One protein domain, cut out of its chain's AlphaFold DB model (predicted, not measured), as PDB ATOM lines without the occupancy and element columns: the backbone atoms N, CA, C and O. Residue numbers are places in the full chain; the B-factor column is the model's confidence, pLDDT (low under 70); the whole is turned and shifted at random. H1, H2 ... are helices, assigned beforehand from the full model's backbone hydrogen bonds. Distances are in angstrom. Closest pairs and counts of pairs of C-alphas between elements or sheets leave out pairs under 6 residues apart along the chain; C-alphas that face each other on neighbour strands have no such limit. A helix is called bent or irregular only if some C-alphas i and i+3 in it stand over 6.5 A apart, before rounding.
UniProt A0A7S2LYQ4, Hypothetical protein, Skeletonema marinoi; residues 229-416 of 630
ATOM      1  N   ASP A 229      15.220 -42.468  37.937       64.31
ATOM      2  CA  ASP A 229      14.687 -41.119  38.111       64.31
ATOM      3  C   ASP A 229      15.192 -40.459  39.397       64.31
ATOM      4  O   ASP A 229      15.471 -39.261  39.389       64.31
ATOM      5  N   PHE A 230      15.465 -41.236  40.449       66.69
ATOM      6  CA  PHE A 230      16.163 -40.736  41.637       66.69
ATOM      7  C   PHE A 230      17.603 -40.328  41.344       66.69
ATOM      8  O   PHE A 230      18.044 -39.241  41.709       66.69
ATOM      9  N   ILE A 231      18.340 -41.185  40.632       67.38
ATOM     10  CA  ILE A 231      19.737 -40.924  40.268       67.38
ATOM     11  C   ILE A 231      19.821 -39.704  39.346       67.38
ATOM     12  O   ILE A 231      20.680 -38.847  39.548       67.38
ATOM     13  N   LYS A 232      18.909 -39.588  38.373       70.00
ATOM     14  CA  LYS A 232      18.760 -38.388  37.540       70.00
ATOM     15  C   LYS A 232      18.479 -37.150  38.383       70.00
ATOM     16  O   LYS A 232      19.145 -36.144  38.176       70.00
ATOM     17  N   LEU A 233      17.533 -37.213  39.325       72.75
ATOM     18  CA  LEU A 233      17.199 -36.081  40.190       72.75
ATOM     19  C   LEU A 233      18.417 -35.631  40.999       72.75
ATOM     20  O   LEU A 233      18.754 -34.449  40.984       72.75
ATOM     21  N   ILE A 234      19.116 -36.567  41.647       74.88
ATOM     22  CA  ILE A 234      20.339 -36.254  42.390       74.88
ATOM     23  C   ILE A 234      21.394 -35.644  41.463       74.88
ATOM     24  O   ILE A 234      22.080 -34.697  41.842       74.88
ATOM     25  N   TRP A 235      21.526 -36.153  40.240       74.25
ATOM     26  CA  TRP A 235      22.462 -35.604  39.266       74.25
ATOM     27  C   TRP A 235      22.087 -34.179  38.836       74.25
ATOM     28  O   TRP A 235      22.961 -33.318  38.799       74.25
ATOM     29  N   CYS A 236      20.804 -33.893  38.597       77.81
ATOM     30  CA  CYS A 236      20.317 -32.542  38.316       77.81
ATOM     31  C   CYS A 236      20.594 -31.587  39.483       77.81
ATOM     32  O   CYS A 236      21.055 -30.471  39.260       77.81
ATOM     33  N   ILE A 237      20.365 -32.030  40.725       78.50
ATOM     34  CA  ILE A 237      20.673 -31.240  41.924       78.50
ATOM     35  C   ILE A 237      22.168 -30.916  41.964       78.50
ATOM     36  O   ILE A 237      22.526 -29.749  42.086       78.50
ATOM     37  N   LYS A 238      23.047 -31.911  41.785       80.25
ATOM     38  CA  LYS A 238      24.502 -31.692  41.748       80.25
ATOM     39  C   LYS A 238      24.913 -30.728  40.649       80.25
ATOM     40  O   LYS A 238      25.681 -29.809  40.909       80.25
ATOM     41  N   TYR A 239      24.388 -30.928  39.442       80.00
ATOM     42  CA  TYR A 239      24.672 -30.066  38.304       80.00
ATOM     43  C   TYR A 239      24.345 -28.604  38.634       80.00
ATOM     44  O   TYR A 239      25.213 -27.738  38.513       80.00
ATOM     45  N   SER A 240      23.129 -28.350  39.125       79.56
ATOM     46  CA  SER A 240      22.673 -27.013  39.508       79.56
ATOM     47  C   SER A 240      23.467 -26.440  40.679       79.56
ATOM     48  O   SER A 240      23.823 -25.267  40.644       79.56
ATOM     49  N   MET A 241      23.802 -27.254  41.686       80.00
ATOM     50  CA  MET A 241      24.621 -26.821  42.822       80.00
ATOM     51  C   MET A 241      25.979 -26.287  42.371       80.00
ATOM     52  O   MET A 241      26.388 -25.233  42.843       80.00
ATOM     53  N   GLY A 242      26.659 -26.956  41.434       80.38
ATOM     54  CA  GLY A 242      27.936 -26.457  40.916       80.38
ATOM     55  C   GLY A 242      27.812 -25.160  40.137       80.38
ATOM     56  O   GLY A 242      28.621 -24.263  40.341       80.38
ATOM     57  N   MET A 243      26.770 -25.016  39.313       79.12
ATOM     58  CA  MET A 243      26.501 -23.755  38.609       79.12
ATOM     59  C   MET A 243      26.251 -22.603  39.577       79.12
ATOM     60  O   MET A 243      26.863 -21.547  39.449       79.12
ATOM     61  N   VAL A 244      25.370 -22.813  40.559       75.75
ATOM     62  CA  VAL A 244      25.042 -21.800  41.570       75.75
ATOM     63  C   VAL A 244      26.274 -21.462  42.398       75.75
ATOM     64  O   VAL A 244      26.538 -20.292  42.639       75.75
ATOM     65  N   PHE A 245      27.070 -22.456  42.788       80.75
ATOM     66  CA  PHE A 245      28.293 -22.222  43.547       80.75
ATOM     67  C   PHE A 245      29.324 -21.418  42.743       80.75
ATOM     68  O   PHE A 245      29.863 -20.445  43.255       80.75
ATOM     69  N   LEU A 246      29.550 -21.752  41.468       78.94
ATOM     70  CA  LEU A 246      30.437 -20.978  40.590       78.94
ATOM     71  C   LEU A 246      29.924 -19.554  40.350       78.94
ATOM     72  O   LEU A 246      30.725 -18.623  40.285       78.94
ATOM     73  N   LEU A 247      28.604 -19.366  40.257       75.06
ATOM     74  CA  LEU A 247      27.986 -18.042  40.188       75.06
ATOM     75  C   LEU A 247      28.222 -17.251  41.477       75.06
ATOM     76  O   LEU A 247      28.643 -16.102  41.405       75.06
ATOM     77  N   VAL A 248      28.018 -17.867  42.643       71.94
ATOM     78  CA  VAL A 248      28.278 -17.238  43.946       71.94
ATOM     79  C   VAL A 248      29.744 -16.837  44.070       71.94
ATOM     80  O   VAL A 248      30.018 -15.712  44.469       71.94
ATOM     81  N   ILE A 249      30.681 -17.700  43.664       75.81
ATOM     82  CA  ILE A 249      32.108 -17.356  43.609       75.81
ATOM     83  C   ILE A 249      32.340 -16.164  42.668       75.81
ATOM     84  O   ILE A 249      33.035 -15.224  43.032       75.81
ATOM     85  N   SER A 250      31.732 -16.167  41.482       70.12
ATOM     86  CA  SER A 250      31.928 -15.102  40.486       70.12
ATOM     87  C   SER A 250      31.361 -13.745  40.925       70.12
ATOM     88  O   SER A 250      31.908 -12.710  40.558       70.12
ATOM     89  N   VAL A 251      30.270 -13.738  41.700       66.88
ATOM     90  CA  VAL A 251      29.581 -12.515  42.149       66.88
ATOM     91  C   VAL A 251      30.118 -12.013  43.491       66.88
ATOM     92  O   VAL A 251      30.399 -10.825  43.631       66.88
ATOM     93  N   TYR A 252      30.254 -12.906  44.474       68.12
ATOM     94  CA  TYR A 252      30.456 -12.559  45.886       68.12
ATOM     95  C   TYR A 252      31.855 -12.844  46.422       68.12
ATOM     96  O   TYR A 252      32.099 -12.566  47.593       68.12
ATOM     97  N   TRP A 253      32.774 -13.402  45.628       73.31
ATOM     98  CA  TRP A 253      34.169 -13.551  46.041       73.31
ATOM     99  C   TRP A 253      35.022 -12.487  45.335       73.31
ATOM    100  O   TRP A 253      35.520 -12.750  44.239       73.31
ATOM    101  N   PRO A 254      35.234 -11.299  45.950       64.38
ATOM    102  CA  PRO A 254      36.033 -10.222  45.371       64.38
ATOM    103  C   PRO A 254      37.389 -10.713  44.891       64.38
ATOM    104  O   PRO A 254      37.697 -10.527  43.729       64.38
ATOM    105  N   ALA A 255      38.117 -11.481  45.705       68.31
ATOM    106  CA  ALA A 255      39.415 -12.005  45.291       68.31
ATOM    107  C   ALA A 255      39.353 -12.894  44.039       68.31
ATOM    108  O   ALA A 255      40.274 -12.874  43.236       68.31
ATOM    109  N   TYR A 256      38.270 -13.638  43.804       65.75
ATOM    110  CA  TYR A 256      38.114 -14.367  42.544       65.75
ATOM    111  C   TYR A 256      37.813 -13.433  41.361       65.75
ATOM    112  O   TYR A 256      38.296 -13.643  40.251       65.75
ATOM    113  N   ARG A 257      37.018 -12.387  41.605       62.81
ATOM    114  CA  ARG A 257      36.632 -11.387  40.607       62.81
ATOM    115  C   ARG A 257      37.781 -10.439  40.244       62.81
ATOM    116  O   ARG A 257      37.871 -10.050  39.089       62.81
ATOM    117  N   THR A 258      38.627 -10.054  41.194       62.44
ATOM    118  CA  THR A 258      39.627  -8.986  41.031       62.44
ATOM    119  C   THR A 258      41.060  -9.459  41.214       62.44
ATOM    120  O   THR A 258      41.921  -9.003  40.472       62.44
ATOM    121  N   ASP A 259      41.329 -10.374  42.147       62.69
ATOM    122  CA  ASP A 259      42.707 -10.725  42.546       62.69
ATOM    123  C   ASP A 259      43.230 -11.963  41.798       62.69
ATOM    124  O   ASP A 259      44.431 -12.140  41.619       62.69
ATOM    125  N   PHE A 260      42.324 -12.826  41.330       63.12
ATOM    126  CA  PHE A 260      42.622 -13.958  40.447       63.12
ATOM    127  C   PHE A 260      42.737 -13.557  38.976       63.12
ATOM    128  O   PHE A 260      43.169 -14.370  38.156       63.12
ATOM    129  N   VAL A 261      42.330 -12.332  38.639       67.31
ATOM    130  CA  VAL A 261      42.555 -11.747  37.322       67.31
ATOM    131  C   VAL A 261      43.975 -11.204  37.303       67.31
ATOM    132  O   VAL A 261      44.271 -10.209  37.958       67.31
ATOM    133  N   LEU A 262      44.854 -11.867  36.553       64.50
ATOM    134  CA  LEU A 262      46.182 -11.342  36.259       64.50
ATOM    135  C   LEU A 262      46.020 -10.240  35.220       64.50
ATOM    136  O   LEU A 262      45.863 -10.539  34.042       64.50
ATOM    137  N   ALA A 263      45.948  -9.010  35.705       66.88
ATOM    138  CA  ALA A 263      46.033  -7.763  34.961       66.88
ATOM    139  C   ALA A 263      46.568  -6.706  35.937       66.88
ATOM    140  O   ALA A 263      46.333  -6.822  37.150       66.88
ATOM    141  N   ALA A 264      47.291  -5.703  35.442       69.44
ATOM    142  CA  ALA A 264      47.757  -4.604  36.284       69.44
ATOM    143  C   ALA A 264      46.564  -3.892  36.964       69.44
ATOM    144  O   ALA A 264      45.457  -3.862  36.425       69.44
ATOM    145  N   ASP A 265      46.748  -3.354  38.177       64.81
ATOM    146  CA  ASP A 265      45.652  -2.711  38.930       64.81
ATOM    147  C   ASP A 265      45.073  -1.481  38.211       64.81
ATOM    148  O   ASP A 265      43.918  -1.117  38.434       64.81
ATOM    149  N   ASP A 266      45.867  -0.882  37.332       68.06
ATOM    150  CA  ASP A 266      45.553   0.236  36.453       68.06
ATOM    151  C   ASP A 266      45.119  -0.185  35.036       68.06
ATOM    152  O   ASP A 266      44.749   0.683  34.248       68.06
ATOM    153  N   ASP A 267      45.098  -1.486  34.707       65.00
ATOM    154  CA  ASP A 267      44.643  -1.973  33.401       65.00
ATOM    155  C   ASP A 267      43.112  -1.821  33.265       65.00
ATOM    156  O   ASP A 267      42.343  -2.496  33.974       65.00
ATOM    157  N   PRO A 268      42.622  -0.995  32.319       63.56
ATOM    158  CA  PRO A 268      41.194  -0.804  32.115       63.56
ATOM    159  C   PRO A 268      40.448  -2.083  31.689       63.56
ATOM    160  O   PRO A 268      39.219  -2.125  31.805       63.56
ATOM    161  N   MET A 269      41.137  -3.150  31.253       63.09
ATOM    162  CA  MET A 269      40.511  -4.446  30.972       63.09
ATOM    163  C   MET A 269      40.541  -5.485  32.069       63.09
ATOM    164  O   MET A 269      39.915  -6.538  31.907       63.09
ATOM    165  N   LYS A 270      41.051  -5.150  33.253       65.56
ATOM    166  CA  LYS A 270      40.871  -5.988  34.443       65.56
ATOM    167  C   LYS A 270      39.395  -6.354  34.689       65.56
ATOM    168  O   LYS A 270      39.070  -7.512  34.958       65.56
ATOM    169  N   VAL A 271      38.471  -5.406  34.493       63.84
ATOM    170  CA  VAL A 271      37.013  -5.633  34.626       63.84
ATOM    171  C   VAL A 271      36.475  -6.582  33.547       63.84
ATOM    172  O   VAL A 271      35.623  -7.431  33.816       63.84
ATOM    173  N   VAL A 272      36.990  -6.476  32.324       66.44
ATOM    174  CA  VAL A 272      36.573  -7.305  31.188       66.44
ATOM    175  C   VAL A 272      37.037  -8.746  31.374       66.44
ATOM    176  O   VAL A 272      36.253  -9.682  31.184       66.44
ATOM    177  N   TYR A 273      38.277  -8.937  31.825       66.81
ATOM    178  CA  TYR A 273      38.797 -10.249  32.194       66.81
ATOM    179  C   TYR A 273      37.998 -10.881  33.334       66.81
ATOM    180  O   TYR A 273      37.657 -12.063  33.244       66.81
ATOM    181  N   ALA A 274      37.624 -10.105  34.355       65.06
ATOM    182  CA  ALA A 274      36.807 -10.574  35.473       65.06
ATOM    183  C   ALA A 274      35.457 -11.154  35.018       65.06
ATOM    184  O   ALA A 274      35.098 -12.281  35.373       65.06
ATOM    185  N   ILE A 275      34.724 -10.409  34.182       64.75
ATOM    186  CA  ILE A 275      33.405 -10.818  33.672       64.75
ATOM    187  C   ILE A 275      33.533 -12.070  32.799       64.75
ATOM    188  O   ILE A 275      32.790 -13.043  32.964       64.75
ATOM    189  N   GLN A 276      34.514 -12.078  31.896       69.69
ATOM    190  CA  GLN A 276      34.727 -13.207  31.001       69.69
ATOM    191  C   GLN A 276      35.152 -14.462  31.763       69.69
ATOM    192  O   GLN A 276      34.660 -15.549  31.458       69.69
ATOM    193  N   ASN A 277      36.031 -14.346  32.760       72.12
ATOM    194  CA  ASN A 277      36.466 -15.486  33.566       72.12
ATOM    195  C   ASN A 277      35.276 -16.172  34.248       72.12
ATOM    196  O   ASN A 277      35.195 -17.403  34.211       72.12
ATOM    197  N   GLY A 278      34.304 -15.413  34.768       72.12
ATOM    198  CA  GLY A 278      33.053 -15.968  35.300       72.12
ATOM    199  C   GLY A 278      32.282 -16.794  34.262       72.12
ATOM    200  O   GLY A 278      31.963 -17.963  34.502       72.12
ATOM    201  N   GLY A 279      32.064 -16.233  33.067       72.56
ATOM    202  CA  GLY A 279      31.380 -16.921  31.966       72.56
ATOM    203  C   GLY A 279      32.097 -18.197  31.509       72.56
ATOM    204  O   GLY A 279      31.482 -19.259  31.394       72.56
ATOM    205  N   TRP A 280      33.415 -18.134  31.312       80.31
ATOM    206  CA  TRP A 280      34.212 -19.283  30.869       80.31
ATOM    207  C   TRP A 280      34.293 -20.393  31.910       80.31
ATOM    208  O   TRP A 280      34.248 -21.567  31.547       80.31
ATOM    209  N   THR A 281      34.326 -20.048  33.197       83.25
ATOM    210  CA  THR A 281      34.283 -21.030  34.288       83.25
ATOM    211  C   THR A 281      32.988 -21.840  34.247       83.25
ATOM    212  O   THR A 281      33.008 -23.070  34.345       83.25
ATOM    213  N   MET A 282      31.853 -21.170  34.029       78.62
ATOM    214  CA  MET A 282      30.551 -21.827  33.894       78.62
ATOM    215  C   MET A 282      30.470 -22.688  32.635       78.62
ATOM    216  O   MET A 282      30.032 -23.835  32.703       78.62
ATOM    217  N   VAL A 283      30.937 -22.182  31.490       79.00
ATOM    218  CA  VAL A 283      30.983 -22.950  30.235       79.00
ATOM    219  C   VAL A 283      31.833 -24.212  30.413       79.00
ATOM    220  O   VAL A 283      31.382 -25.316  30.098       79.00
ATOM    221  N   ALA A 284      33.032 -24.076  30.983       82.62
ATOM    222  CA  ALA A 284      33.927 -25.193  31.254       82.62
ATOM    223  C   ALA A 284      33.278 -26.239  32.167       82.62
ATOM    224  O   ALA A 284      33.366 -27.434  31.878       82.62
ATOM    225  N   TYR A 285      32.571 -25.794  33.208       84.19
ATOM    226  CA  TYR A 285      31.806 -26.655  34.104       84.19
ATOM    227  C   TYR A 285      30.667 -27.396  33.392       84.19
ATOM    228  O   TYR A 285      30.585 -28.622  33.499       84.19
ATOM    229  N   CYS A 286      29.814 -26.693  32.639       78.75
ATOM    230  CA  CYS A 286      28.685 -27.276  31.903       78.75
ATOM    231  C   CYS A 286      29.159 -28.385  30.970       78.75
ATOM    232  O   CYS A 286      28.634 -29.499  30.956       78.75
ATOM    233  N   PHE A 287      30.214 -28.098  30.213       76.56
ATOM    234  CA  PHE A 287      30.784 -29.097  29.342       76.56
ATOM    235  C   PHE A 287      31.403 -30.229  30.166       76.56
ATOM    236  O   PHE A 287      31.196 -31.389  29.801       76.56
ATOM    237  N   ALA A 288      32.175 -29.955  31.224       78.62
ATOM    238  CA  ALA A 288      32.886 -30.982  31.995       78.62
ATOM    239  C   ALA A 288      31.942 -31.931  32.741       78.62
ATOM    240  O   ALA A 288      32.240 -33.118  32.849       78.62
ATOM    241  N   THR A 289      30.788 -31.439  33.187       74.38
ATOM    242  CA  THR A 289      29.787 -32.223  33.919       74.38
ATOM    243  C   THR A 289      28.977 -33.177  33.059       74.38
ATOM    244  O   THR A 289      28.409 -34.109  33.623       74.38
ATOM    245  N   THR A 290      28.941 -33.003  31.730       67.81
ATOM    246  CA  THR A 290      28.210 -33.900  30.815       67.81
ATOM    247  C   THR A 290      28.426 -35.379  31.156       67.81
ATOM    248  O   THR A 290      29.558 -35.847  31.330       67.81
ATOM    249  N   GLN A 291      27.320 -36.124  31.284       57.97
ATOM    250  CA  GLN A 291      27.376 -37.560  31.557       57.97
ATOM    251  C   GLN A 291      28.048 -38.255  30.386       57.97
ATOM    252  O   GLN A 291      27.624 -38.121  29.241       57.97
ATOM    253  N   THR A 292      29.123 -38.978  30.667       56.69
ATOM    254  CA  THR A 292      29.893 -39.639  29.625       56.69
ATOM    255  C   THR A 292      30.415 -40.973  30.108       56.69
ATOM    256  O   THR A 292      30.629 -41.172  31.307       56.69
ATOM    257  N   ALA A 293      30.644 -41.869  29.153       50.03
ATOM    258  CA  ALA A 293      31.040 -43.237  29.431       50.03
ATOM    259  C   ALA A 293      32.418 -43.370  30.108       50.03
ATOM    260  O   ALA A 293      32.689 -44.304  30.852       50.03
ATOM    261  N   GLU A 294      33.250 -42.350  29.960       52.69
ATOM    262  CA  GLU A 294      34.564 -42.202  30.581       52.69
ATOM    263  C   GLU A 294      34.543 -41.758  32.056       52.69
ATOM    264  O   GLU A 294      35.567 -41.849  32.739       52.69
ATOM    265  N   GLY A 295      33.398 -41.280  32.549       62.94
ATOM    266  CA  GLY A 295      33.267 -40.621  33.846       62.94
ATOM    267  C   GLY A 295      33.758 -39.167  33.830       62.94
ATOM    268  O   GLY A 295      34.745 -38.805  33.183       62.94
ATOM    269  N   THR A 296      33.071 -38.310  34.588       73.25
ATOM    270  CA  THR A 296      33.346 -36.863  34.659       73.25
ATOM    271  C   THR A 296      34.769 -36.551  35.130       73.25
ATOM    272  O   THR A 296      35.380 -35.611  34.632       73.25
ATOM    273  N   VAL A 297      35.345 -37.369  36.019       75.25
ATOM    274  CA  VAL A 297      36.712 -37.174  36.538       75.25
ATOM    275  C   VAL A 297      37.762 -37.281  35.432       75.25
ATOM    276  O   VAL A 297      38.570 -36.372  35.250       75.25
ATOM    277  N   LYS A 298      37.733 -38.367  34.649       72.06
ATOM    278  CA  LYS A 298      38.684 -38.581  33.553       72.06
ATOM    279  C   LYS A 298      38.535 -37.510  32.486       72.06
ATOM    280  O   LYS A 298      39.537 -36.945  32.054       72.06
ATOM    281  N   LYS A 299      37.302 -37.236  32.048       74.00
ATOM    282  CA  LYS A 299      37.079 -36.192  31.045       74.00
ATOM    283  C   LYS A 299      37.515 -34.842  31.566       74.00
ATOM    284  O   LYS A 299      38.116 -34.101  30.804       74.00
ATOM    285  N   GLY A 300      37.281 -34.556  32.842       82.94
ATOM    286  CA  GLY A 300      37.823 -33.376  33.488       82.94
ATOM    287  C   GLY A 300      39.341 -33.311  33.327       82.94
ATOM    288  O   GLY A 300      39.836 -32.364  32.738       82.94
ATOM    289  N   ILE A 301      40.080 -34.356  33.705       84.62
ATOM    290  CA  ILE A 301      41.548 -34.395  33.554       84.62
ATOM    291  C   ILE A 301      41.989 -34.247  32.088       84.62
ATOM    292  O   ILE A 301      42.900 -33.478  31.799       84.62
ATOM    293  N   LEU A 302      41.344 -34.941  31.146       82.38
ATOM    294  CA  LEU A 302      41.666 -34.822  29.718       82.38
ATOM    295  C   LEU A 302      41.381 -33.422  29.172       82.38
ATOM    296  O   LEU A 302      42.127 -32.940  28.324       82.38
ATOM    297  N   ARG A 303      40.326 -32.765  29.657       85.75
ATOM    298  CA  ARG A 303      40.016 -31.376  29.315       85.75
ATOM    299  C   ARG A 303      41.014 -30.429  29.947       85.75
ATOM    300  O   ARG A 303      41.459 -29.548  29.241       85.75
ATOM    301  N   MET A 304      41.440 -30.651  31.194       89.75
ATOM    302  CA  MET A 304      42.531 -29.874  31.793       89.75
ATOM    303  C   MET A 304      43.799 -30.000  30.950       89.75
ATOM    304  O   MET A 304      44.402 -28.993  30.603       89.75
ATOM    305  N   ALA A 305      44.171 -31.223  30.559       90.12
ATOM    306  CA  ALA A 305      45.322 -31.455  29.695       90.12
ATOM    307  C   ALA A 305      45.157 -30.754  28.339       90.12
ATOM    308  O   ALA A 305      46.084 -30.091  27.887       90.12
ATOM    309  N   GLY A 306      43.976 -30.844  27.718       89.19
ATOM    310  CA  GLY A 306      43.636 -30.133  26.484       89.19
ATOM    311  C   GLY A 306      43.728 -28.613  26.630       89.19
ATOM    312  O   GLY A 306      44.373 -27.968  25.816       89.19
ATOM    313  N   THR A 307      43.162 -28.045  27.694       91.69
ATOM    314  CA  THR A 307      43.233 -26.615  28.018       91.69
ATOM    315  C   THR A 307      44.681 -26.165  28.200       91.69
ATOM    316  O   THR A 307      45.093 -25.205  27.562       91.69
ATOM    317  N   VAL A 308      45.475 -26.868  29.014       93.75
ATOM    318  CA  VAL A 308      46.875 -26.502  29.300       93.75
ATOM    319  C   VAL A 308      47.740 -26.620  28.045       93.75
ATOM    320  O   VAL A 308      48.479 -25.700  27.713       93.75
ATOM    321  N   THR A 309      47.631 -27.730  27.309       93.56
ATOM    322  CA  THR A 309      48.413 -27.931  26.076       93.56
ATOM    323  C   THR A 309      47.972 -26.997  24.950       93.56
ATOM    324  O   THR A 309      48.818 -26.521  24.198       93.56
ATOM    325  N   GLY A 310      46.676 -26.684  24.851       93.81
ATOM    326  CA  GLY A 310      46.134 -25.719  23.891       93.81
ATOM    327  C   GLY A 310      46.583 -24.295  24.196       93.81
ATOM    328  O   GLY A 310      47.026 -23.588  23.292       93.81
ATOM    329  N   ALA A 311      46.556 -23.904  25.472       93.62
ATOM    330  CA  ALA A 311      47.071 -22.620  25.939       93.62
ATOM    331  C   ALA A 311      48.576 -22.481  25.688       93.62
ATOM    332  O   ALA A 311      49.018 -21.474  25.144       93.62
ATOM    333  N   PHE A 312      49.352 -23.527  25.979       94.56
ATOM    334  CA  PHE A 312      50.780 -23.562  25.673       94.56
ATOM    335  C   PHE A 312      51.059 -23.481  24.163       94.56
ATOM    336  O   PHE A 312      51.937 -22.740  23.728       94.56
ATOM    337  N   SER A 313      50.281 -24.187  23.335       96.06
ATOM    338  CA  SER A 313      50.397 -24.110  21.874       96.06
ATOM    339  C   SER A 313      50.046 -22.721  21.333       96.06
ATOM    340  O   SER A 313      50.676 -22.260  20.383       96.06
ATOM    341  N   ALA A 314      49.057 -22.040  21.922       93.81
ATOM    342  CA  ALA A 314      48.728 -20.658  21.578       93.81
ATOM    343  C   ALA A 314      49.845 -19.688  21.972       93.81
ATOM    344  O   ALA A 314      50.214 -18.840  21.167       93.81
ATOM    345  N   TRP A 315      50.414 -19.848  23.167       94.62
ATOM    346  CA  TRP A 315      51.555 -19.059  23.629       94.62
ATOM    347  C   TRP A 315      52.741 -19.154  22.665       94.62
ATOM    348  O   TRP A 315      53.260 -18.131  22.223       94.62
ATOM    349  N   LEU A 316      53.109 -20.378  22.264       94.88
ATOM    350  CA  LEU A 316      54.164 -20.610  21.275       94.88
ATOM    351  C   LEU A 316      53.827 -20.005  19.910       94.88
ATOM    352  O   LEU A 316      54.705 -19.426  19.278       94.88
ATOM    353  N   ALA A 317      52.574 -20.125  19.459       93.69
ATOM    354  CA  ALA A 317      52.136 -19.544  18.192       93.69
ATOM    355  C   ALA A 317      52.303 -18.021  18.193       93.69
ATOM    356  O   ALA A 317      52.842 -17.463  17.240       93.69
ATOM    357  N   LEU A 318      51.864 -17.369  19.271       92.81
ATOM    358  CA  LEU A 318      51.942 -15.922  19.435       92.81
ATOM    359  C   LEU A 318      53.401 -15.468  19.497       92.81
ATOM    360  O   LEU A 318      53.774 -14.605  18.719       92.81
ATOM    361  N   LEU A 319      54.249 -16.118  20.301       92.62
ATOM    362  CA  LEU A 319      55.688 -15.826  20.348       92.62
ATOM    363  C   LEU A 319      56.388 -15.993  18.995       92.62
ATOM    364  O   LEU A 319      57.189 -15.155  18.599       92.62
ATOM    365  N   ALA A 320      56.112 -17.088  18.283       92.38
ATOM    366  CA  ALA A 320      56.785 -17.391  17.022       92.38
ATOM    367  C   ALA A 320      56.321 -16.499  15.860       92.38
ATOM    368  O   ALA A 320      57.055 -16.331  14.886       92.38
ATOM    369  N   CYS A 321      55.098 -15.967  15.936       91.88
ATOM    370  CA  CYS A 321      54.503 -15.140  14.887       91.88
ATOM    371  C   CYS A 321      54.495 -13.645  15.231       91.88
ATOM    372  O   CYS A 321      53.962 -12.857  14.444       91.88
ATOM    373  N   GLU A 322      55.042 -13.262  16.384       90.75
ATOM    374  CA  GLU A 322      55.210 -11.873  16.797       90.75
ATOM    375  C   GLU A 322      56.180 -11.174  15.841       90.75
ATOM    376  O   GLU A 322      57.293 -11.639  15.593       90.75
ATOM    377  N   SER A 323      55.733 -10.075  15.246       85.94
ATOM    378  CA  SER A 323      56.570  -9.265  14.373       85.94
ATOM    379  C   SER A 323      56.045  -7.842  14.317       85.94
ATOM    380  O   SER A 323      54.924  -7.591  13.868       85.94
ATOM    381  N   SER A 324      56.911  -6.897  14.681       82.88
ATOM    382  CA  SER A 324      56.646  -5.456  14.625       82.88
ATOM    383  C   SER A 324      56.423  -4.924  13.204       82.88
ATOM    384  O   SER A 324      56.028  -3.777  13.027       82.88
ATOM    385  N   THR A 325      56.660  -5.743  12.174       78.38
ATOM    386  CA  THR A 325      56.451  -5.373  10.767       78.38
ATOM    387  C   THR A 325      54.987  -5.404  10.324       78.38
ATOM    388  O   THR A 325      54.689  -4.928   9.232       78.38
ATOM    389  N   PHE A 326      54.088  -6.018  11.098       75.44
ATOM    390  CA  PHE A 326      52.672  -6.158  10.746       75.44
ATOM    391  C   PHE A 326      51.794  -5.242  11.602       75.44
ATOM    392  O   PHE A 326      52.097  -4.992  12.762       75.44
ATOM    393  N   GLU A 327      50.673  -4.792  11.035       65.94
ATOM    394  CA  GLU A 327      49.745  -3.821  11.642       65.94
ATOM    395  C   GLU A 327      49.198  -4.266  13.011       65.94
ATOM    396  O   GLU A 327      49.030  -3.454  13.912       65.94
ATOM    397  N   LEU A 328      49.001  -5.571  13.200       67.12
ATOM    398  CA  LEU A 328      48.527  -6.163  14.456       67.12
ATOM    399  C   LEU A 328      49.666  -6.696  15.337       67.12
ATOM    400  O   LEU A 328      49.427  -7.515  16.216       67.12
ATOM    401  N   SER A 329      50.920  -6.302  15.078       83.19
ATOM    402  CA  SER A 329      52.134  -6.847  15.722       83.19
ATOM    403  C   SER A 329      52.338  -8.362  15.548       83.19
ATOM    404  O   SER A 329      53.231  -8.957  16.150       83.19
ATOM    405  N   TYR A 330      51.534  -8.997  14.690       86.06
ATOM    406  CA  TYR A 330      51.555 -10.430  14.425       86.06
ATOM    407  C   TYR A 330      51.429 -10.726  12.933       86.06
ATOM    408  O   TYR A 330      50.623 -10.127  12.217       86.06
ATOM    409  N   ASN A 331      52.159 -11.738  12.467       88.31
ATOM    410  CA  ASN A 331      51.948 -12.313  11.145       88.31
ATOM    411  C   ASN A 331      50.725 -13.248  11.166       88.31
ATOM    412  O   ASN A 331      50.828 -14.431  11.503       88.31
ATOM    413  N   LEU A 332      49.561 -12.724  10.770       85.88
ATOM    414  CA  LEU A 332      48.305 -13.482  10.754       85.88
ATOM    415  C   LEU A 332      48.365 -14.737   9.872       85.88
ATOM    416  O   LEU A 332      47.775 -15.757  10.221       85.88
ATOM    417  N   TYR A 333      49.097 -14.702   8.753       88.62
ATOM    418  CA  TYR A 333      49.238 -15.868   7.877       88.62
ATOM    419  C   TYR A 333      49.997 -16.998   8.573       88.62
ATOM    420  O   TYR A 333      49.599 -18.160   8.477       88.62
ATOM    421  N   ALA A 334      51.052 -16.655   9.316       88.56
ATOM    422  CA  ALA A 334      51.810 -17.616  10.108       88.56
ATOM    423  C   ALA A 334      50.966 -18.187  11.262       88.56
ATOM    424  O   ALA A 334      50.971 -19.400  11.466       88.56
ATOM    425  N   LEU A 335      50.163 -17.355  11.941       88.25
ATOM    426  CA  LEU A 335      49.234 -17.812  12.983       88.25
ATOM    427  C   LEU A 335      48.178 -18.778  12.435       88.25
ATOM    428  O   LEU A 335      47.952 -19.839  13.017       88.25
ATOM    429  N   VAL A 336      47.554 -18.453  11.297       88.88
ATOM    430  CA  VAL A 336      46.567 -19.331  10.648       88.88
ATOM    431  C   VAL A 336      47.213 -20.647  10.221       88.88
ATOM    432  O   VAL A 336      46.639 -21.712  10.462       88.88
ATOM    433  N   ALA A 337      48.416 -20.603   9.641       90.81
ATOM    434  CA  ALA A 337      49.157 -21.804   9.265       90.81
ATOM    435  C   ALA A 337      49.482 -22.676  10.489       90.81
ATOM    436  O   ALA A 337      49.231 -23.884  10.462       90.81
ATOM    437  N   TRP A 338      49.958 -22.066  11.580       94.50
ATOM    438  CA  TRP A 338      50.246 -22.756  12.837       94.50
ATOM    439  C   TRP A 338      48.997 -23.423  13.406       94.50
ATOM    440  O   TRP A 338      48.995 -24.634  13.621       94.50
ATOM    441  N   MET A 339      47.916 -22.660  13.601       92.19
ATOM    442  CA  MET A 339      46.669 -23.182  14.164       92.19
ATOM    443  C   MET A 339      46.073 -24.289  13.302       92.19
ATOM    444  O   MET A 339      45.582 -25.279  13.841       92.19
ATOM    445  N   THR A 340      46.142 -24.158  11.975       90.75
ATOM    446  CA  THR A 340      45.669 -25.195  11.050       90.75
ATOM    447  C   THR A 340      46.486 -26.472  11.213       90.75
ATOM    448  O   THR A 340      45.908 -27.546  11.370       90.75
ATOM    449  N   ALA A 341      47.818 -26.370  11.238       93.12
ATOM    450  CA  ALA A 341      48.700 -27.523  11.383       93.12
ATOM    451  C   ALA A 341      48.517 -28.221  12.739       93.12
ATOM    452  O   ALA A 341      48.307 -29.435  12.785       93.12
ATOM    453  N   THR A 342      48.535 -27.475  13.848       93.44
ATOM    454  CA  THR A 342      48.386 -28.055  15.191       93.44
ATOM    455  C   THR A 342      46.988 -28.613  15.420       93.44
ATOM    456  O   THR A 342      46.862 -29.700  15.981       93.44
ATOM    457  N   SER A 343      45.938 -27.936  14.942       90.38
ATOM    458  CA  SER A 343      44.562 -28.434  15.052       90.38
ATOM    459  C   SER A 343      44.336 -29.667  14.190       90.38
ATOM    460  O   SER A 343      43.676 -30.607  14.636       90.38
ATOM    461  N   PHE A 344      44.916 -29.708  12.986       88.94
ATOM    462  CA  PHE A 344      44.886 -30.887  12.128       88.94
ATOM    463  C   PHE A 344      45.577 -32.072  12.803       88.94
ATOM    464  O   PHE A 344      44.981 -33.139  12.892       88.94
ATOM    465  N   ILE A 345      46.787 -31.886  13.342       88.44
ATOM    466  CA  ILE A 345      47.527 -32.941  14.050       88.44
ATOM    467  C   ILE A 345      46.747 -33.417  15.279       88.44
ATOM    468  O   ILE A 345      46.558 -34.621  15.453       88.44
ATOM    469  N   ALA A 346      46.254 -32.493  16.109       86.88
ATOM    470  CA  ALA A 346      45.469 -32.824  17.294       86.88
ATOM    471  C   ALA A 346      44.220 -33.630  16.919       86.88
ATOM    472  O   ALA A 346      43.975 -34.690  17.492       86.88
ATOM    473  N   THR A 347      43.477 -33.179  15.906       82.62
ATOM    474  CA  THR A 347      42.276 -33.857  15.402       82.62
ATOM    475  C   THR A 347      42.616 -35.215  14.798       82.62
ATOM    476  O   THR A 347      41.938 -36.198  15.081       82.62
ATOM    477  N   PHE A 348      43.689 -35.315  14.017       82.75
ATOM    478  CA  PHE A 348      44.141 -36.557  13.394       82.75
ATOM    479  C   PHE A 348      44.526 -37.615  14.435       82.75
ATOM    480  O   PHE A 348      44.149 -38.776  14.300       82.75
ATOM    481  N   ILE A 349      45.220 -37.213  15.505       81.00
ATOM    482  CA  ILE A 349      45.576 -38.102  16.621       81.00
ATOM    483  C   ILE A 349      44.330 -38.499  17.430       81.00
ATOM    484  O   ILE A 349      44.245 -39.625  17.921       81.00
ATOM    485  N   ALA A 350      43.368 -37.583  17.575       75.19
ATOM    486  CA  ALA A 350      42.142 -37.784  18.348       75.19
ATOM    487  C   ALA A 350      41.093 -38.650  17.654       75.19
ATOM    488  O   ALA A 350      40.286 -39.299  18.325       75.19
ATOM    489  N   THR A 351      41.049 -38.585  16.324       71.31
ATOM    490  CA  THR A 351      39.984 -39.188  15.530       71.31
ATOM    491  C   THR A 351      40.081 -40.701  15.623       71.31
ATOM    492  O   THR A 351      41.139 -41.307  15.440       71.31
ATOM    493  N   GLU A 352      38.951 -41.334  15.922       66.56
ATOM    494  CA  GLU A 352      38.901 -42.783  16.036       66.56
ATOM    495  C   GLU A 352      39.205 -43.455  14.696       66.56
ATOM    496  O   GLU A 352      38.829 -42.982  13.622       66.56
ATOM    497  N   ARG A 353      39.871 -44.609  14.747       64.62
ATOM    498  CA  ARG A 353      40.112 -45.409  13.545       64.62
ATOM    499  C   ARG A 353      38.817 -46.109  13.138       64.62
ATOM    500  O   ARG A 353      38.252 -46.858  13.929       64.62
ATOM    501  N   GLY A 354      38.386 -45.920  11.892       62.19
ATOM    502  CA  GLY A 354      37.275 -46.669  11.297       62.19
ATOM    503  C   GLY A 354      36.300 -45.809  10.496       62.19
ATOM    504  O   GLY A 354      36.464 -44.601  10.362       62.19
ATOM    505  N   PHE A 355      35.272 -46.456   9.943       54.81
ATOM    506  CA  PHE A 355      34.253 -45.805   9.112       54.81
ATOM    507  C   PHE A 355      33.299 -44.918   9.930       54.81
ATOM    508  O   PHE A 355      32.874 -43.874   9.447       54.81
ATOM    509  N   GLY A 356      33.032 -45.272  11.195       52.88
ATOM    510  CA  GLY A 356      32.161 -44.493  12.089       52.88
ATOM    511  C   GLY A 356      32.673 -43.076  12.378       52.88
ATOM    512  O   GLY A 356      31.879 -42.146  12.453       52.88
ATOM    513  N   ALA A 357      33.994 -42.884  12.417       55.62
ATOM    514  CA  ALA A 357      34.614 -41.572  12.605       55.62
ATOM    515  C   ALA A 357      34.460 -40.629  11.395       55.62
ATOM    516  O   ALA A 357      34.774 -39.447  11.496       55.62
ATOM    517  N   ARG A 358      33.999 -41.142  10.243       52.72
ATOM    518  CA  ARG A 358      33.815 -40.371   9.000       52.72
ATOM    519  C   ARG A 358      32.397 -39.825   8.821       52.72
ATOM    520  O   ARG A 358      32.184 -39.037   7.909       52.72
ATOM    521  N   ILE A 359      31.435 -40.276   9.630       49.94
ATOM    522  CA  ILE A 359      30.000 -40.016   9.409       49.94
ATOM    523  C   ILE A 359      29.416 -39.082  10.476       49.94
ATOM    524  O   ILE A 359      28.477 -38.346  10.187       49.94
ATOM    525  N   ALA A 360      29.984 -39.059  11.685       52.25
ATOM    526  CA  ALA A 360      29.602 -38.123  12.739       52.25
ATOM    527  C   ALA A 360      30.746 -37.922  13.746       52.25
ATOM    528  O   ALA A 360      31.608 -38.790  13.900       52.25
ATOM    529  N   LEU A 361      30.720 -36.798  14.474       48.69
ATOM    530  CA  LEU A 361      31.448 -36.658  15.737       48.69
ATOM    531  C   LEU A 361      30.940 -37.756  16.676       48.69
ATOM    532  O   LEU A 361      29.777 -37.734  17.079       48.69
ATOM    533  N   SER A 362      31.776 -38.747  16.987       53.22
ATOM    534  CA  SER A 362      31.395 -39.770  17.958       53.22
ATOM    535  C   SER A 362      31.129 -39.108  19.317       53.22
ATOM    536  O   SER A 362      31.799 -38.148  19.695       53.22
ATOM    537  N   ASN A 363      30.189 -39.637  20.108       50.56
ATOM    538  CA  ASN A 363      29.986 -39.191  21.503       50.56
ATOM    539  C   ASN A 363      31.261 -39.358  22.370       50.56
ATOM    540  O   ASN A 363      31.388 -38.796  23.464       50.56
ATOM    541  N   SER A 364      32.213 -40.134  21.858       49.94
ATOM    542  CA  SER A 364      33.534 -40.446  22.387       49.94
ATOM    543  C   SER A 364      34.670 -39.628  21.749       49.94
ATOM    544  O   SER A 364      35.836 -39.885  22.057       49.94
ATOM    545  N   PHE A 365      34.371 -38.651  20.880       57.47
ATOM    546  CA  PHE A 365      35.387 -37.816  20.239       57.47
ATOM    547  C   PHE A 365      36.248 -37.141  21.308       57.47
ATOM    548  O   PHE A 365      35.733 -36.646  22.315       57.47
ATOM    549  N   GLY A 366      37.569 -37.179  21.120       62.75
ATOM    550  CA  GLY A 366      38.548 -36.803  22.133       62.75
ATOM    551  C   GLY A 366      38.312 -35.395  22.674       62.75
ATOM    552  O   GLY A 366      38.726 -34.410  22.068       62.75
ATOM    553  N   PHE A 367      37.687 -35.302  23.851       69.69
ATOM    554  CA  PHE A 367      37.402 -34.020  24.497       69.69
ATOM    555  C   PHE A 367      38.686 -33.240  24.796       69.69
ATOM    556  O   PHE A 367      38.671 -32.022  24.715       69.69
ATOM    557  N   GLY A 368      39.803 -33.919  25.075       78.50
ATOM    558  CA  GLY A 368      41.108 -33.263  25.217       78.50
ATOM    559  C   GLY A 368      41.515 -32.510  23.942       78.50
ATOM    560  O   GLY A 368      41.668 -31.298  24.000       78.50
ATOM    561  N   PRO A 369      41.623 -33.184  22.784       82.00
ATOM    562  CA  PRO A 369      41.895 -32.541  21.497       82.00
ATOM    563  C   PRO A 369      40.892 -31.460  21.073       82.00
ATOM    564  O   PRO A 369      41.312 -30.432  20.556       82.00
ATOM    565  N   ILE A 370      39.590 -31.624  21.345       81.50
ATOM    566  CA  ILE A 370      38.615 -30.537  21.131       81.50
ATOM    567  C   ILE A 370      38.992 -29.320  21.980       81.50
ATOM    568  O   ILE A 370      39.067 -28.209  21.466       81.50
ATOM    569  N   TYR A 371      39.248 -29.520  23.274       84.38
ATOM    570  CA  TYR A 371      39.617 -28.430  24.174       84.38
ATOM    571  C   TYR A 371      40.969 -27.820  23.825       84.38
ATOM    572  O   TYR A 371      41.117 -26.612  23.965       84.38
ATOM    573  N   PHE A 372      41.918 -28.611  23.329       89.69
ATOM    574  CA  PHE A 372      43.173 -28.117  22.773       89.69
ATOM    575  C   PHE A 372      42.900 -27.121  21.644       89.69
ATOM    576  O   PHE A 372      43.331 -25.975  21.738       89.69
ATOM    577  N   VAL A 373      42.125 -27.527  20.633       88.00
ATOM    578  CA  VAL A 373      41.812 -26.693  19.463       88.00
ATOM    579  C   VAL A 373      41.031 -25.444  19.868       88.00
ATOM    580  O   VAL A 373      41.411 -24.334  19.509       88.00
ATOM    581  N   VAL A 374      39.964 -25.604  20.655       85.94
ATOM    582  CA  VAL A 374      39.107 -24.487  21.082       85.94
ATOM    583  C   VAL A 374      39.884 -23.499  21.951       85.94
ATOM    584  O   VAL A 374      39.834 -22.300  21.695       85.94
ATOM    585  N   THR A 375      40.641 -23.983  22.939       88.94
ATOM    586  CA  THR A 375      41.445 -23.118  23.818       88.94
ATOM    587  C   THR A 375      42.529 -22.397  23.023       88.94
ATOM    588  O   THR A 375      42.716 -21.196  23.210       88.94
ATOM    589  N   GLN A 376      43.196 -23.100  22.099       92.06
ATOM    590  CA  GLN A 376      44.223 -22.515  21.244       92.06
ATOM    591  C   GLN A 376      43.654 -21.378  20.386       92.06
ATOM    592  O   GLN A 376      44.179 -20.267  20.410       92.06
ATOM    593  N   ILE A 377      42.568 -21.648  19.654       87.88
ATOM    594  CA  ILE A 377      41.946 -20.679  18.744       87.88
ATOM    595  C   ILE A 377      41.423 -19.471  19.506       87.88
ATOM    596  O   ILE A 377      41.613 -18.346  19.049       87.88
ATOM    597  N   LEU A 378      40.801 -19.682  20.668       85.00
ATOM    598  CA  LEU A 378      40.312 -18.581  21.487       85.00
ATOM    599  C   LEU A 378      41.474 -17.699  21.937       85.00
ATOM    600  O   LEU A 378      41.459 -16.513  21.650       85.00
ATOM    601  N   ILE A 379      42.512 -18.249  22.563       88.12
ATOM    602  CA  ILE A 379      43.632 -17.432  23.050       88.12
ATOM    603  C   ILE A 379      44.304 -16.664  21.907       88.12
ATOM    604  O   ILE A 379      44.485 -15.456  22.027       88.12
ATOM    605  N   VAL A 380      44.626 -17.329  20.790       87.25
ATOM    606  CA  VAL A 380      45.266 -16.662  19.644       87.25
ATOM    607  C   VAL A 380      44.381 -15.545  19.104       87.25
ATOM    608  O   VAL A 380      44.870 -14.440  18.887       87.25
ATOM    609  N   SER A 381      43.082 -15.796  18.928       82.56
ATOM    610  CA  SER A 381      42.144 -14.776  18.443       82.56
ATOM    611  C   SER A 381      42.040 -13.601  19.418       82.56
ATOM    612  O   SER A 381      42.060 -12.455  18.989       82.56
ATOM    613  N   TYR A 382      41.987 -13.865  20.727       79.00
ATOM    614  CA  TYR A 382      41.910 -12.821  21.752       79.00
ATOM    615  C   TYR A 382      43.161 -11.934  21.761       79.00
ATOM    616  O   TYR A 382      43.055 -10.713  21.672       79.00
ATOM    617  N   VAL A 383      44.347 -12.535  21.822       81.69
ATOM    618  CA  VAL A 383      45.605 -11.780  21.890       81.69
ATOM    619  C   VAL A 383      45.875 -11.044  20.573       81.69
ATOM    620  O   VAL A 383      46.171  -9.856  20.585       81.69
ATOM    621  N   SER A 384      45.732 -11.716  19.426       79.62
ATOM    622  CA  SER A 384      46.099 -11.122  18.130       79.62
ATOM    623  C   SER A 384      45.122 -10.066  17.614       79.62
ATOM    624  O   SER A 384      45.538  -9.210  16.840       79.62
ATOM    625  N   MET A 385      43.842 -10.121  18.006       75.31
ATOM    626  CA  MET A 385      42.823  -9.207  17.474       75.31
ATOM    627  C   MET A 385      42.364  -8.136  18.462       75.31
ATOM    628  O   MET A 385      41.826  -7.129  18.015       75.31
ATOM    629  N   ILE A 386      42.504  -8.354  19.776       69.44
ATOM    630  CA  ILE A 386      41.844  -7.501  20.777       69.44
ATOM    631  C   ILE A 386      42.847  -6.884  21.743       69.44
ATOM    632  O   ILE A 386      42.834  -5.672  21.935       69.44
ATOM    633  N   PHE A 387      43.696  -7.700  22.366       72.75
ATOM    634  CA  PHE A 387      44.497  -7.237  23.502       72.75
ATOM    635  C   PHE A 387      45.962  -6.924  23.159       72.75
ATOM    636  O   PHE A 387      46.665  -6.331  23.974       72.75
ATOM    637  N   GLY A 388      46.436  -7.299  21.969       76.12
ATOM    638  CA  GLY A 388      47.811  -7.046  21.534       76.12
ATOM    639  C   GLY A 388      48.856  -7.938  22.224       76.12
ATOM    640  O   GLY A 388      48.514  -8.830  22.997       76.12
ATOM    641  N   PRO A 389      50.153  -7.762  21.914       79.25
ATOM    642  CA  PRO A 389      51.217  -8.644  22.399       79.25
ATOM    643  C   PRO A 389      51.560  -8.508  23.882       79.25
ATOM    644  O   PRO A 389      51.931  -9.503  24.503       79.25
ATOM    645  N   GLU A 390      51.388  -7.324  24.466       77.12
ATOM    646  CA  GLU A 390      51.777  -7.037  25.856       77.12
ATOM    647  C   GLU A 390      50.915  -7.791  26.883       77.12
ATOM    648  O   GLU A 390      51.409  -8.246  27.908       77.12
ATOM    649  N   SER A 391      49.647  -8.033  26.552       78.06
ATOM    650  CA  SER A 391      48.663  -8.750  27.377       78.06
ATOM    651  C   SER A 391      48.650 -10.270  27.151       78.06
ATOM    652  O   SER A 391      47.804 -10.989  27.693       78.06
ATOM    653  N   ARG A 392      49.560 -10.797  26.316       85.81
ATOM    654  CA  ARG A 392      49.578 -12.213  25.912       85.81
ATOM    655  C   ARG A 392      49.515 -13.148  27.116       85.81
ATOM    656  O   ARG A 392      48.677 -14.053  27.157       85.81
ATOM    657  N   ASP A 393      50.430 -12.953  28.059       85.81
ATOM    658  CA  ASP A 393      50.620 -13.872  29.178       85.81
ATOM    659  C   ASP A 393      49.429 -13.793  30.153       85.81
ATOM    660  O   ASP A 393      48.949 -14.820  30.637       85.81
ATOM    661  N   GLU A 394      48.853 -12.603  30.330       83.25
ATOM    662  CA  GLU A 394      47.648 -12.357  31.126       83.25
ATOM    663  C   GLU A 394      46.418 -13.074  30.551       83.25
ATOM    664  O   GLU A 394      45.754 -13.846  31.253       83.25
ATOM    665  N   VAL A 395      46.146 -12.914  29.248       82.88
ATOM    666  CA  VAL A 395      45.033 -13.594  28.555       82.88
ATOM    667  C   VAL A 395      45.155 -15.111  28.697       82.88
ATOM    668  O   VAL A 395      44.166 -15.795  28.979       82.88
ATOM    669  N   ILE A 396      46.363 -15.648  28.503       87.19
ATOM    670  CA  ILE A 396      46.633 -17.086  28.583       87.19
ATOM    671  C   ILE A 396      46.334 -17.620  29.978       87.19
ATOM    672  O   ILE A 396      45.591 -18.599  30.109       87.19
ATOM    673  N   VAL A 397      46.902 -17.000  31.014       86.12
ATOM    674  CA  VAL A 397      46.762 -17.516  32.377       86.12
ATOM    675  C   VAL A 397      45.322 -17.363  32.857       86.12
ATOM    676  O   VAL A 397      44.759 -18.340  33.353       86.12
ATOM    677  N   ASN A 398      44.677 -16.218  32.609       84.25
ATOM    678  CA  ASN A 398      43.270 -15.997  32.959       84.25
ATOM    679  C   ASN A 398      42.353 -17.051  32.310       84.25
ATOM    680  O   ASN A 398      41.512 -17.663  32.978       84.25
ATOM    681  N   ARG A 399      42.564 -17.358  31.021       84.69
ATOM    682  CA  ARG A 399      41.797 -18.390  30.298       84.69
ATOM    683  C   ARG A 399      42.067 -19.802  30.791       84.69
ATOM    684  O   ARG A 399      41.140 -20.617  30.840       84.69
ATOM    685  N   MET A 400      43.313 -20.108  31.129       88.44
ATOM    686  CA  MET A 400      43.681 -21.404  31.678       88.44
ATOM    687  C   MET A 400      43.026 -21.602  33.049       88.44
ATOM    688  O   MET A 400      42.326 -22.593  33.245       88.44
ATOM    689  N   VAL A 401      43.174 -20.642  33.965       86.88
ATOM    690  CA  VAL A 401      42.642 -20.715  35.334       86.88
ATOM    691  C   VAL A 401      41.115 -20.819  35.344       86.88
ATOM    692  O   VAL A 401      40.589 -21.728  35.988       86.88
ATOM    693  N   ALA A 402      40.403 -19.981  34.581       85.25
ATOM    694  CA  ALA A 402      38.938 -20.016  34.515       85.25
ATOM    695  C   ALA A 402      38.408 -21.387  34.051       85.25
ATOM    696  O   ALA A 402      37.528 -21.986  34.677       85.25
ATOM    697  N   ASN A 403      38.993 -21.945  32.984       88.62
ATOM    698  CA  ASN A 403      38.616 -23.272  32.499       88.62
ATOM    699  C   ASN A 403      38.948 -24.372  33.516       88.62
ATOM    700  O   ASN A 403      38.127 -25.262  33.750       88.62
ATOM    701  N   LEU A 404      40.134 -24.318  34.132       90.62
ATOM    702  CA  LEU A 404      40.550 -25.301  35.131       90.62
ATOM    703  C   LEU A 404      39.628 -25.286  36.352       90.62
ATOM    704  O   LEU A 404      39.240 -26.361  36.802       90.62
ATOM    705  N   LEU A 405      39.212 -24.117  36.849       89.81
ATOM    706  CA  LEU A 405      38.309 -24.036  37.997       89.81
ATOM    707  C   LEU A 405      36.947 -24.676  37.696       89.81
ATOM    708  O   LEU A 405      36.460 -25.492  38.484       89.81
ATOM    709  N   GLY A 406      36.360 -24.369  36.536       87.94
ATOM    710  CA  GLY A 406      35.091 -24.967  36.111       87.94
ATOM    711  C   GLY A 406      35.189 -26.487  35.972       87.94
ATOM    712  O   GLY A 406      34.314 -27.228  36.429       87.94
ATOM    713  N   ILE A 407      36.297 -26.973  35.409       90.25
ATOM    714  CA  ILE A 407      36.572 -28.407  35.288       90.25
ATOM    715  C   ILE A 407      36.759 -29.057  36.666       90.25
ATOM    716  O   ILE A 407      36.173 -30.108  36.924       90.25
ATOM    717  N   VAL A 408      37.540 -28.457  37.568       90.88
ATOM    718  CA  VAL A 408      37.771 -28.977  38.926       90.88
ATOM    719  C   VAL A 408      36.459 -29.069  39.698       90.88
ATOM    720  O   VAL A 408      36.196 -30.100  40.314       90.88
ATOM    721  N   MET A 409      35.593 -28.059  39.602       90.12
ATOM    722  CA  MET A 409      34.267 -28.093  40.224       90.12
ATOM    723  C   MET A 409      33.426 -29.273  39.717       90.12
ATOM    724  O   MET A 409      32.813 -29.996  40.506       90.12
ATOM    725  N   ALA A 410      33.448 -29.528  38.405       87.38
ATOM    726  CA  ALA A 410      32.763 -30.676  37.815       87.38
ATOM    727  C   ALA A 410      33.308 -32.009  38.350       87.38
ATOM    728  O   ALA A 410      32.537 -32.923  38.644       87.38
ATOM    729  N   ILE A 411      34.630 -32.118  38.517       86.12
ATOM    730  CA  ILE A 411      35.278 -33.297  39.105       86.12
ATOM    731  C   ILE A 411      34.837 -33.489  40.556       86.12
ATOM    732  O   ILE A 411      34.436 -34.594  40.916       86.12
ATOM    733  N   VAL A 412      34.874 -32.435  41.376       86.50
ATOM    734  CA  VAL A 412      34.478 -32.491  42.794       86.50
ATOM    735  C   VAL A 412      33.044 -32.997  42.927       86.50
ATOM    736  O   VAL A 412      32.797 -33.963  43.649       86.50
ATOM    737  N   LEU A 413      32.106 -32.424  42.172       83.69
ATOM    738  CA  LEU A 413      30.698 -32.823  42.229       83.69
ATOM    739  C   LEU A 413      30.443 -34.235  41.700       83.69
ATOM    740  O   LEU A 413      29.531 -34.913  42.178       83.69
ATOM    741  N   ALA A 414      31.259 -34.710  40.759       78.69
ATOM    742  CA  ALA A 414      31.173 -36.079  40.266       78.69
ATOM    743  C   ALA A 414      31.649 -37.134  41.275       78.69
ATOM    744  O   ALA A 414      31.201 -38.279  41.202       78.69
ATOM    745  N   VAL A 415      32.542 -36.765  42.199       78.25
ATOM    746  CA  VAL A 415      33.031 -37.657  43.265       78.25
ATOM    747  C   VAL A 415      31.991 -37.822  44.377       78.25
ATOM    748  O   VAL A 415      31.937 -38.878  45.010       78.25
ATOM    749  N   ILE A 416      31.125 -36.825  44.591       75.38
ATOM    750  CA  ILE A 416      30.027 -36.921  45.560       75.38
ATOM    751  C   ILE A 416      29.087 -38.069  45.134       75.38
ATOM    752  O   ILE A 416      28.659 -38.091  43.981       75.38
TER     753      ILE A 416
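Overview. This is residues 229 to 416 of the 630 residues of the protein "Hypothetical protein" of Skeletonema marinoi (UniProt A0A7S2LYQ4). Six long helices form a flat two-layered slab: H4 and H7 lie side by side in one layer, over a second layer made of the pair H1 and H3 under H7's side and the pair H5 and H6 under H4's side. Short H2 sits at the end of H1, residues 229 to 234 at the start of H1 stick out, and a long loop, residues 351 to 366, joins H5 to H6. The printed part has 188 residues with seven named helices, H1 to H7 in order, and no named strand; the class is all helix. It is compact, with a radius of gyration of the C-alphas of 18.0 A, and spans 62 by 50 by 19 A.

Along the chain. H1, residues 229 to 252, starts at C-alpha 229 (14.687, -41.119, 38.111) and is 33.5 A long. H2 is residues 254 to 259, and H3, residues 270 to 289, is 28.5 A long. H4, residues 296 to 321, is the longest helix at 36.2 A, with C-alpha 321 at (54.503, -15.140, 14.887). H5, residues 332 to 350, is 26.2 A long. H6, residues 367 to 387, is 27.7 A long and only just irregular: C-alphas 384 and 387 are 6.8 A apart. H7, residues 392 to 415, is 35.0 A long and ends at C-alpha 415 (33.031, -37.657, 43.265).

Arrangement. H1, H3, H4, H5, H6 and H7 form an up and down bundle, each running against the one before it. H1, with residues 239 to 250 alone, touches H3 at a shallow tilt of 11 degrees, opposite ways; the closest C-alphas, of Ser 250 and Gly 278, are 5.4 A apart. H2 touches H1 only at the corner, Arg 257 to Ser 250, 6.0 A between C-alphas. H3 touches H7 at 35.2 degrees, only just steep, the same way, closest at C-alphas 285 and 406, 4.2 A. H7 touches H4 at a shallow 6 degrees, opposite ways, closest at C-alphas 411 and 297, 4.9 A. H4 touches H6 at 38 degrees, only just steep, closest at C-alphas 310 and 372, 4.0 A. H5 and H6, a helical hairpin, touch at a shallow 11 degrees, closest at C-alphas 343 and 373, 5.5 A. H3 and H6 are apart. Every O i to N i+4 pair is within hydrogen-bond range in H1, H2, H3, H4, H5 and H7; in H6, 16 of 17 are.

Size, cuts and confidence. The C-alphas farthest apart, of Phe 230 and Thr 325, are 61.9 A apart. The printed part has no cut, and the one long link is H5 to H6. Mean pLDDT of the printed part is 77.6; among the residues under 70 are 254 to 276 and 352 to 367.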